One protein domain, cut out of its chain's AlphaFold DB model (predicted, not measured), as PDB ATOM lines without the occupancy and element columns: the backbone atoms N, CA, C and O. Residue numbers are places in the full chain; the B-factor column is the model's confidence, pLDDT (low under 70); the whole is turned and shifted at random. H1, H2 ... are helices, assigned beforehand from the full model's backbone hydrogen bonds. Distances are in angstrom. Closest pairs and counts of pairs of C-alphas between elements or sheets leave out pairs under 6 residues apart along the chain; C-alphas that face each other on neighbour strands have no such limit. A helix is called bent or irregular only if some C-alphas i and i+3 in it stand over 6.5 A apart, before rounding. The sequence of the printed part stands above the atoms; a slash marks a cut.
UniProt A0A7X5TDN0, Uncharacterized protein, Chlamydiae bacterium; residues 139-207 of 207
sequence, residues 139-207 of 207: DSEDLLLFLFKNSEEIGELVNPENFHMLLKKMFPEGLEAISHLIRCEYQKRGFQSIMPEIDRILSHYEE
ATOM      1  N   ASP A 139      28.012  36.820  29.243       84.81
ATOM      2  CA  ASP A 139      28.312  37.922  28.317       84.81
ATOM      3  C   ASP A 139      27.318  39.096  28.444       84.81
ATOM      4  O   ASP A 139      27.409  40.079  27.714       84.81
ATOM      5  N   SER A 140      26.332  39.003  29.345       86.25
ATOM      6  CA  SER A 140      25.361  40.071  29.577       86.25
ATOM      7  C   SER A 140      25.876  41.088  30.589       86.25
ATOM      8  O   SER A 140      25.865  40.851  31.795       86.25
ATOM      9  N   GLU A 141      26.223  42.274  30.098       79.31
ATOM     10  CA  GLU A 141      26.613  43.432  30.915       79.31
ATOM     11  C   GLU A 141      25.600  43.778  32.006       79.31
ATOM     12  O   GLU A 141      25.978  44.037  33.145       79.31
ATOM     13  N   ASP A 142      24.310  43.790  31.658       81.94
ATOM     14  CA  ASP A 142      23.257  44.172  32.594       81.94
ATOM     15  C   ASP A 142      23.161  43.149  33.737       81.94
ATOM     16  O   ASP A 142      22.992  43.539  34.892       81.94
ATOM     17  N   LEU A 143      23.313  41.847  33.442       88.56
ATOM     18  CA  LEU A 143      23.371  40.807  34.473       88.56
ATOM     19  C   LEU A 143      24.627  40.944  35.332       88.56
ATOM     20  O   LEU A 143      24.525  40.873  36.550       88.56
ATOM     21  N   LEU A 144      25.795  41.157  34.723       85.38
ATOM     22  CA  LEU A 144      27.041  41.314  35.470       85.38
ATOM     23  C   LEU A 144      26.976  42.501  36.425       85.38
ATOM     24  O   LEU A 144      27.304  42.352  37.598       85.38
ATOM     25  N   LEU A 145      26.492  43.656  35.957       79.25
ATOM     26  CA  LEU A 145      26.293  44.806  36.832       79.25
ATOM     27  C   LEU A 145      25.336  44.456  37.972       79.25
ATOM     28  O   LEU A 145      25.623  44.779  39.121       79.25
ATOM     29  N   PHE A 146      24.201  43.831  37.657       86.38
ATOM     30  CA  PHE A 146      23.236  43.439  38.672       86.38
ATOM     31  C   PHE A 146      23.890  42.556  39.745       86.38
ATOM     32  O   PHE A 146      23.747  42.844  40.928       86.38
ATOM     33  N   LEU A 147      24.663  41.542  39.349       87.81
ATOM     34  CA  LEU A 147      25.369  40.662  40.282       87.81
ATOM     35  C   LEU A 147      26.379  41.425  41.148       87.81
ATOM     36  O   LEU A 147      26.429  41.211  42.352       87.81
ATOM     37  N   PHE A 148      27.151  42.348  40.569       80.75
ATOM     38  CA  PHE A 148      28.119  43.138  41.333       80.75
ATOM     39  C   PHE A 148      27.453  44.107  42.317       80.75
ATOM     40  O   PHE A 148      27.891  44.214  43.462       80.75
ATOM     41  N   LYS A 149      26.366  44.771  41.906       81.50
ATOM     42  CA  LYS A 149      25.604  45.686  42.771       81.50
ATOM     43  C   LYS A 149      24.961  44.992  43.963       81.50
ATOM     44  O   LYS A 149      24.803  45.631  44.990       81.50
ATOM     45  N   ASN A 150      24.598  43.722  43.809       85.75
ATOM     46  CA  ASN A 150      23.972  42.924  44.860       85.75
ATOM     47  C   ASN A 150      24.967  41.911  45.462       85.75
ATOM     48  O   ASN A 150      24.586  40.820  45.883       85.75
ATOM     49  N   SER A 151      26.273  42.206  45.415       82.56
ATOM     50  CA  SER A 151      27.309  41.255  45.849       82.56
ATOM     51  C   SER A 151      27.289  41.003  47.360       82.56
ATOM     52  O   SER A 151      27.628  39.901  47.791       82.56
ATOM     53  N   GLU A 152      26.842  41.979  48.156       82.94
ATOM     54  CA  GLU A 152      26.652  41.836  49.603       82.94
ATOM     55  C   GLU A 152      25.498  40.867  49.906       82.94
ATOM     56  O   GLU A 152      25.703  39.889  50.625       82.94
ATOM     57  N   GLU A 153      24.335  41.045  49.273       87.50
ATOM     58  CA  GLU A 153      23.165  40.168  49.412       87.50
ATOM     59  C   GLU A 153      23.461  38.740  48.935       87.50
ATOM     60  O   GLU A 153      23.059  37.757  49.562       87.50
ATOM     61  N   ILE A 154      24.216  38.597  47.840       87.25
ATOM     62  CA  ILE A 154      24.686  37.286  47.382       87.25
ATOM     63  C   ILE A 154      25.644  36.678  48.413       87.25
ATOM     64  O   ILE A 154      25.545  35.489  48.716       87.25
ATOM     65  N   GLY A 155      26.565  37.470  48.964       84.38
ATOM     66  CA  GLY A 155      27.499  37.026  49.993       84.38
ATOM     67  C   GLY A 155      26.789  36.508  51.244       84.38
ATOM     68  O   GLY A 155      27.181  35.480  51.791       84.38
ATOM     69  N   GLU A 156      25.705  37.149  51.662       85.44
ATOM     70  CA  GLU A 156      24.871  36.670  52.768       85.44
ATOM     71  C   GLU A 156      24.147  35.362  52.430       85.44
ATOM     72  O   GLU A 156      24.027  34.483  53.284       85.44
ATOM     73  N   LEU A 157      23.695  35.212  51.182       85.31
ATOM     74  CA  LEU A 157      22.959  34.036  50.734       85.31
ATOM     75  C   LEU A 157      23.847  32.799  50.592       85.31
ATOM     76  O   LEU A 157      23.455  31.703  50.996       85.31
ATOM     77  N   VAL A 158      25.021  32.949  49.975       79.62
ATOM     78  CA  VAL A 158      25.886  31.820  49.618       79.62
ATOM     79  C   VAL A 158      27.240  31.788  50.292       79.62
ATOM     80  O   VAL A 158      27.938  30.815  50.065       79.62
ATOM     81  N   ASN A 159      27.584  32.725  51.176       75.44
ATOM     82  CA  ASN A 159      28.953  33.037  51.613       75.44
ATOM     83  C   ASN A 159      29.718  33.827  50.522       75.44
ATOM     84  O   ASN A 159      29.710  33.412  49.357       75.44
ATOM     85  N   PRO A 160      30.417  34.931  50.869       70.81
ATOM     86  CA  PRO A 160      31.212  35.711  49.914       70.81
ATOM     87  C   PRO A 160      32.194  34.886  49.065       70.81
ATOM     88  O   PRO A 160      32.392  35.182  47.885       70.81
ATOM     89  N   GLU A 161      32.763  33.812  49.622       74.75
ATOM     90  CA  GLU A 161      33.672  32.915  48.894       74.75
ATOM     91  C   GLU A 161      32.986  32.208  47.713       74.75
ATOM     92  O   GLU A 161      33.596  32.001  46.662       74.75
ATOM     93  N   ASN A 162      31.697  31.883  47.835       76.44
ATOM     94  CA  ASN A 162      30.959  31.201  46.775       76.44
ATOM     95  C   ASN A 162      30.572  32.146  45.631       76.44
ATOM     96  O   ASN A 162      30.534  31.711  44.478       76.44
ATOM     97  N   PHE A 163      30.371  33.442  45.899       83.06
ATOM     98  CA  PHE A 163      30.231  34.428  44.823       83.06
ATOM     99  C   PHE A 163      31.530  34.554  44.019       83.06
ATOM    100  O   PHE A 163      31.499  34.499  42.789       83.06
ATOM    101  N   HIS A 164      32.683  34.598  44.697       80.44
ATOM    102  CA  HIS A 164      33.991  34.557  44.031       80.44
ATOM    103  C   HIS A 164      34.159  33.296  43.172       80.44
ATOM    104  O   HIS A 164      34.589  33.355  42.019       80.44
ATOM    105  N   MET A 165      33.756  32.134  43.694       84.19
ATOM    106  CA  MET A 165      33.765  30.888  42.925       84.19
ATOM    107  C   MET A 165      32.863  30.947  41.688       84.19
ATOM    108  O   MET A 165      33.262  30.444  40.635       84.19
ATOM    109  N   LEU A 166      31.675  31.553  41.779       88.00
ATOM    110  CA  LEU A 166      30.811  31.770  40.617       88.00
ATOM    111  C   LEU A 166      31.509  32.646  39.571       88.00
ATOM    112  O   LEU A 166      31.550  32.268  38.400       88.00
ATOM    113  N   LEU A 167      32.114  33.764  39.981       86.06
ATOM    114  CA  LEU A 167      32.844  34.649  39.069       86.06
ATOM    115  C   LEU A 167      33.993  33.912  38.362       86.06
ATOM    116  O   LEU A 167      34.118  34.008  37.142       86.06
ATOM    117  N   LYS A 168      34.762  33.087  39.087       85.12
ATOM    118  CA  LYS A 168      35.815  32.229  38.509       85.12
ATOM    119  C   LYS A 168      35.275  31.198  37.514       85.12
ATOM    120  O   LYS A 168      35.927  30.924  36.509       85.12
ATOM    121  N   LYS A 169      34.088  30.625  37.759       89.25
ATOM    122  CA  LYS A 169      33.421  29.711  36.808       89.25
ATOM    123  C   LYS A 169      32.973  30.446  35.542       89.25
ATOM    124  O   LYS A 169      33.075  29.894  34.448       89.25
ATOM    125  N   MET A 170      32.456  31.667  35.682       89.44
ATOM    126  CA  MET A 170      32.006  32.485  34.553       89.44
ATOM    127  C   MET A 170      33.196  32.960  33.701       89.44
ATOM    128  O   MET A 170      33.141  32.883  32.470       89.44
ATOM    129  N   PHE A 171      34.286  33.377  34.346       85.75
ATOM    130  CA  PHE A 171      35.444  34.013  33.711       85.75
ATOM    131  C   PHE A 171      36.753  33.333  34.123       85.75
ATOM    132  O   PHE A 171      37.531  33.890  34.904       85.75
ATOM    133  N   PRO A 172      37.026  32.124  33.604       83.25
ATOM    134  CA  PRO A 172      38.268  31.416  33.901       83.25
ATOM    135  C   PRO A 172      39.511  32.153  33.381       83.25
ATOM    136  O   PRO A 172      40.612  31.893  33.857       83.25
ATOM    137  N   GLU A 173      39.350  33.072  32.423       82.12
ATOM    138  CA  GLU A 173      40.424  33.913  31.886       82.12
ATOM    139  C   GLU A 173      40.833  35.065  32.826       82.12
ATOM    140  O   GLU A 173      41.829  35.734  32.559       82.12
ATOM    141  N   GLY A 174      40.094  35.283  33.919       75.75
ATOM    142  CA  GLY A 174      40.358  36.323  34.913       75.75
ATOM    143  C   GLY A 174      39.359  37.484  34.874       75.75
ATOM    144  O   GLY A 174      38.725  37.769  33.855       75.75
ATOM    145  N   LEU A 175      39.225  38.175  36.010       74.50
ATOM    146  CA  LEU A 175      38.258  39.270  36.193       74.50
ATOM    147  C   LEU A 175      38.639  40.552  35.432       74.50
ATOM    148  O   LEU A 175      37.773  41.378  35.146       74.50
ATOM    149  N   GLU A 176      39.901  40.689  35.018       73.56
ATOM    150  CA  GLU A 176      40.382  41.807  34.195       73.56
ATOM    151  C   GLU A 176      39.593  41.937  32.878       73.56
ATOM    152  O   GLU A 176      39.255  43.043  32.443       73.56
ATOM    153  N   ALA A 177      39.218  40.804  32.270       69.56
ATOM    154  CA  ALA A 177      38.404  40.767  31.056       69.56
ATOM    155  C   ALA A 177      36.998  41.359  31.274       69.56
ATOM    156  O   ALA A 177      36.457  42.033  30.395       69.56
ATOM    157  N   ILE A 178      36.432  41.164  32.469       73.06
ATOM    158  CA  ILE A 178      35.129  41.707  32.874       73.06
ATOM    159  C   ILE A 178      35.226  43.216  33.073       73.06
ATOM    160  O   ILE A 178      34.360  43.957  32.608       73.06
ATOM    161  N   SER A 179      36.300  43.673  33.729       70.94
ATOM    162  CA  SER A 179      36.568  45.094  33.977       70.94
ATOM    163  C   SER A 179      36.517  45.892  32.680       70.94
ATOM    164  O   SER A 179      35.797  46.885  32.577       70.94
ATOM    165  N   HIS A 180      37.221  45.418  31.649       71.50
ATOM    166  CA  HIS A 180      37.233  46.072  30.345       71.50
ATOM    167  C   HIS A 180      35.835  46.104  29.705       71.50
ATOM    168  O   HIS A 180      35.414  47.141  29.190       71.50
ATOM    169  N   LEU A 181      35.096  44.992  29.766       71.00
ATOM    170  CA  LEU A 181      33.769  44.861  29.164       71.00
ATOM    171  C   LEU A 181      32.751  45.805  29.825       71.00
ATOM    172  O   LEU A 181      32.097  46.591  29.139       71.00
ATOM    173  N   ILE A 182      32.697  45.820  31.159       71.50
ATOM    174  CA  ILE A 182      31.813  46.709  31.922       71.50
ATOM    175  C   ILE A 182      32.207  48.176  31.720       71.50
ATOM    176  O   ILE A 182      31.347  49.014  31.441       71.50
ATOM    177  N   ARG A 183      33.500  48.514  31.803       73.06
ATOM    178  CA  ARG A 183      33.971  49.900  31.638       73.06
ATOM    179  C   ARG A 183      33.632  50.459  30.261       73.06
ATOM    180  O   ARG A 183      33.118  51.575  30.180       73.06
ATOM    181  N   CYS A 184      33.894  49.708  29.191       70.50
ATOM    182  CA  CYS A 184      33.616  50.159  27.829       70.50
ATOM    183  C   CYS A 184      32.138  50.503  27.629       70.50
ATOM    184  O   CYS A 184      31.813  51.494  26.977       70.50
ATOM    185  N   GLU A 185      31.241  49.718  28.207       68.94
ATOM    186  CA  GLU A 185      29.808  49.846  27.961       68.94
ATOM    187  C   GLU A 185      29.169  50.920  28.838       68.94
ATOM    188  O   GLU A 185      28.371  51.733  28.369       68.94
ATOM    189  N   TYR A 186      29.618  51.050  30.084       67.69
ATOM    190  CA  TYR A 186      29.169  52.124  30.970       67.69
ATOM    191  C   TYR A 186      29.706  53.491  30.551       67.69
ATOM    192  O   TYR A 186      28.992  54.491  30.666       67.69
ATOM    193  N   GLN A 187      30.922  53.547  30.000       69.56
ATOM    194  CA  GLN A 187      31.429  54.763  29.370       69.56
ATOM    195  C   GLN A 187      30.576  55.170  28.164       69.56
ATOM    196  O   GLN A 187      30.218  56.343  28.066       69.56
ATOM    197  N   LYS A 188      30.183  54.226  27.296       69.44
ATOM    198  CA  LYS A 188      29.274  54.503  26.164       69.44
ATOM    199  C   LYS A 188      27.907  55.016  26.622       69.44
ATOM    200  O   LYS A 188      27.329  55.872  25.960       69.44
ATOM    201  N   ARG A 189      27.398  54.508  27.749       69.19
ATOM    202  CA  ARG A 189      26.084  54.865  28.312       69.19
ATOM    203  C   ARG A 189      26.113  56.088  29.250       69.19
ATOM    204  O   ARG A 189      25.063  56.506  29.725       69.19
ATOM    205  N   GLY A 190      27.284  56.684  29.504       66.62
ATOM    206  CA  GLY A 190      27.434  57.903  30.315       66.62
ATOM    207  C   GLY A 190      27.403  57.696  31.836       66.62
ATOM    208  O   GLY A 190      27.347  58.669  32.583       66.62
ATOM    209  N   PHE A 191      27.487  56.455  32.320       67.81
ATOM    210  CA  PHE A 191      27.398  56.102  33.745       67.81
ATOM    211  C   PHE A 191      28.768  56.060  34.441       67.81
ATOM    212  O   PHE A 191      29.071  55.158  35.225       67.81
ATOM    213  N   GLN A 192      29.622  57.045  34.161       70.06
ATOM    214  CA  GLN A 192      30.994  57.098  34.686       70.06
ATOM    215  C   GLN A 192      31.055  57.157  36.221       70.06
ATOM    216  O   GLN A 192      32.038  56.720  36.813       70.06
ATOM    217  N   SER A 193      29.997  57.643  36.872       68.00
ATOM    218  CA  SER A 193      29.905  57.753  38.330       68.00
ATOM    219  C   SER A 193      29.893  56.409  39.068       68.00
ATOM    220  O   SER A 193      30.179  56.395  40.258       68.00
ATOM    221  N   ILE A 194      29.576  55.298  38.389       64.62
ATOM    222  CA  ILE A 194      29.512  53.946  38.983       64.62
ATOM    223  C   ILE A 194      30.875  53.226  38.882       64.62
ATOM    224  O   ILE A 194      31.126  52.249  39.581       64.62
ATOM    225  N   MET A 195      31.807  53.727  38.060       71.06
ATOM    226  CA  MET A 195      33.120  53.096  37.848       71.06
ATOM    227  C   MET A 195      33.948  52.899  39.129       71.06
ATOM    228  O   MET A 195      34.518  51.823  39.270       71.06
ATOM    229  N   PRO A 196      33.990  53.837  40.098       73.56
ATOM    230  CA  PRO A 196      34.743  53.624  41.337       73.56
ATOM    231  C   PRO A 196      34.229  52.449  42.180       73.56
ATOM    232  O   PRO A 196      35.005  51.789  42.863       73.56
ATOM    233  N   GLU A 197      32.922  52.190  42.143       66.44
ATOM    234  CA  GLU A 197      32.289  51.088  42.869       66.44
ATOM    235  C   GLU A 197      32.617  49.746  42.213       66.44
ATOM    236  O   GLU A 197      33.026  48.811  42.895       66.44
ATOM    237  N   ILE A 198      32.533  49.683  40.882       67.56
ATOM    238  CA  ILE A 198      32.925  48.500  40.107       67.56
ATOM    239  C   ILE A 198      34.408  48.191  40.325       67.56
ATOM    240  O   ILE A 198      34.758  47.040  40.557       67.56
ATOM    241  N   ASP A 199      35.265  49.212  40.324       73.62
ATOM    242  CA  ASP A 199      36.698  49.056  40.578       73.62
ATOM    243  C   ASP A 199      36.957  48.508  41.983       73.62
ATOM    244  O   ASP A 199      37.723  47.562  42.139       73.62
ATOM    245  N   ARG A 200      36.258  49.033  42.999       71.00
ATOM    246  CA  ARG A 200      36.336  48.523  44.376       71.00
ATOM    247  C   ARG A 200      35.951  47.047  44.456       71.00
ATOM    248  O   ARG A 200      36.619  46.282  45.143       71.00
ATOM    249  N   ILE A 201      34.866  46.671  43.783       65.44
ATOM    250  CA  ILE A 201      34.350  45.303  43.783       65.44
ATOM    251  C   ILE A 201      35.329  44.372  43.065       65.44
ATOM    252  O   ILE A 201      35.687  43.338  43.609       65.44
ATOM    253  N   LEU A 202      35.820  44.744  41.883       70.81
ATOM    254  CA  LEU A 202      36.752  43.909  41.123       70.81
ATOM    255  C   LEU A 202      38.086  43.726  41.852       70.81
ATOM    256  O   LEU A 202      38.549  42.595  41.964       70.81
ATOM    257  N   SER A 203      38.647  44.789  42.438       73.12
ATOM    258  CA  SER A 203      39.878  44.691  43.234       73.12
ATOM    259  C   SER A 203      39.721  43.824  44.485       73.12
ATOM    260  O   SER A 203      40.699  43.242  44.939       73.12
ATOM    261  N   HIS A 204      38.509  43.695  45.038       68.94
ATOM    262  CA  HIS A 204      38.240  42.788  46.159       68.94
ATOM    263  C   HIS A 204      38.347  41.302  45.771       68.94
ATOM    264  O   HIS A 204      38.591  40.465  46.635       68.94
ATOM    265  N   TYR A 205      38.186  40.974  44.486       65.06
ATOM    266  CA  TYR A 205      38.197  39.601  43.974       65.06
ATOM    267  C   TYR A 205      39.434  39.276  43.112       65.06
ATOM    268  O   TYR A 205      39.518  38.185  42.551       65.06
ATOM    269  N   GLU A 206      40.397  40.191  42.973       63.41
ATOM    270  CA  GLU A 206      41.671  39.937  42.274       63.41
ATOM    271  C   GLU A 206      42.711  39.203  43.149       63.41
ATOM    272  O   GLU A 206      43.696  38.688  42.616       63.41
ATOM    273  N   GLU A 207      42.471  39.096  44.463       51.47
ATOM    274  CA  GLU A 207      43.260  38.309  45.432       51.47
ATOM    275  C   GLU A 207      42.800  36.832  45.530       51.47
ATOM    276  O   GLU A 207      43.686  35.961  45.712       51.47
TER     277      GLU A 207
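What this domain is: This is residues 139 to 207 of the 207 residues of an uncharacterized protein of Chlamydiae bacterium (UniProt A0A7X5TDN0). H4 and H5 form a helical hairpin, H1 crosses one side of it, and H2 and H3 make an L more loosely joined to the rest. The printed part has 69 residues with five named helices, H1 to H5 in chain order, all helix and compact, radius of gyration of the C-alphas 11.7 A, spans 33 by 24 by 21 A.

How they stand to each other: H4, residues 176 to 189, and H5, residues 192 to 204, touch as a hairpin, opposite ways at a shallow tilt of 11 degrees, closest C-alphas Tyr 186 and Gln 192, 6.5 A. H1, residues 141 to 149, touches residues 181 to 185 of H4 alone, closest C-alphas Glu 141 and Ile 182, 6.2 A. H2, residues 151 to 158, touches H3, residues 160 to 170, about perpendicular at 80 degrees, closest C-alphas Gly 155 and Phe 163, 6.4 A. H3 and H4 are apart. Each O i to N i+4 pair is within hydrogen-bond range in H1 to H4, and 7 of 9 in H5.

Where its parts are: H4 spans 20.2 A, H5 19.7 A and H3 15.7 A between end C-alphas. H1 begins at C-alpha 141, at (26.613, 43.432, 30.915); H5 is irregular, with C-alphas 193 and 196 7.0 A apart, and it ends at C-alpha 204, at (38.240, 42.788, 46.159).

The domain as a whole: The printed part has no cut, its links are tight, and 17 residues are under pLDDT 70, among them 185 to 191.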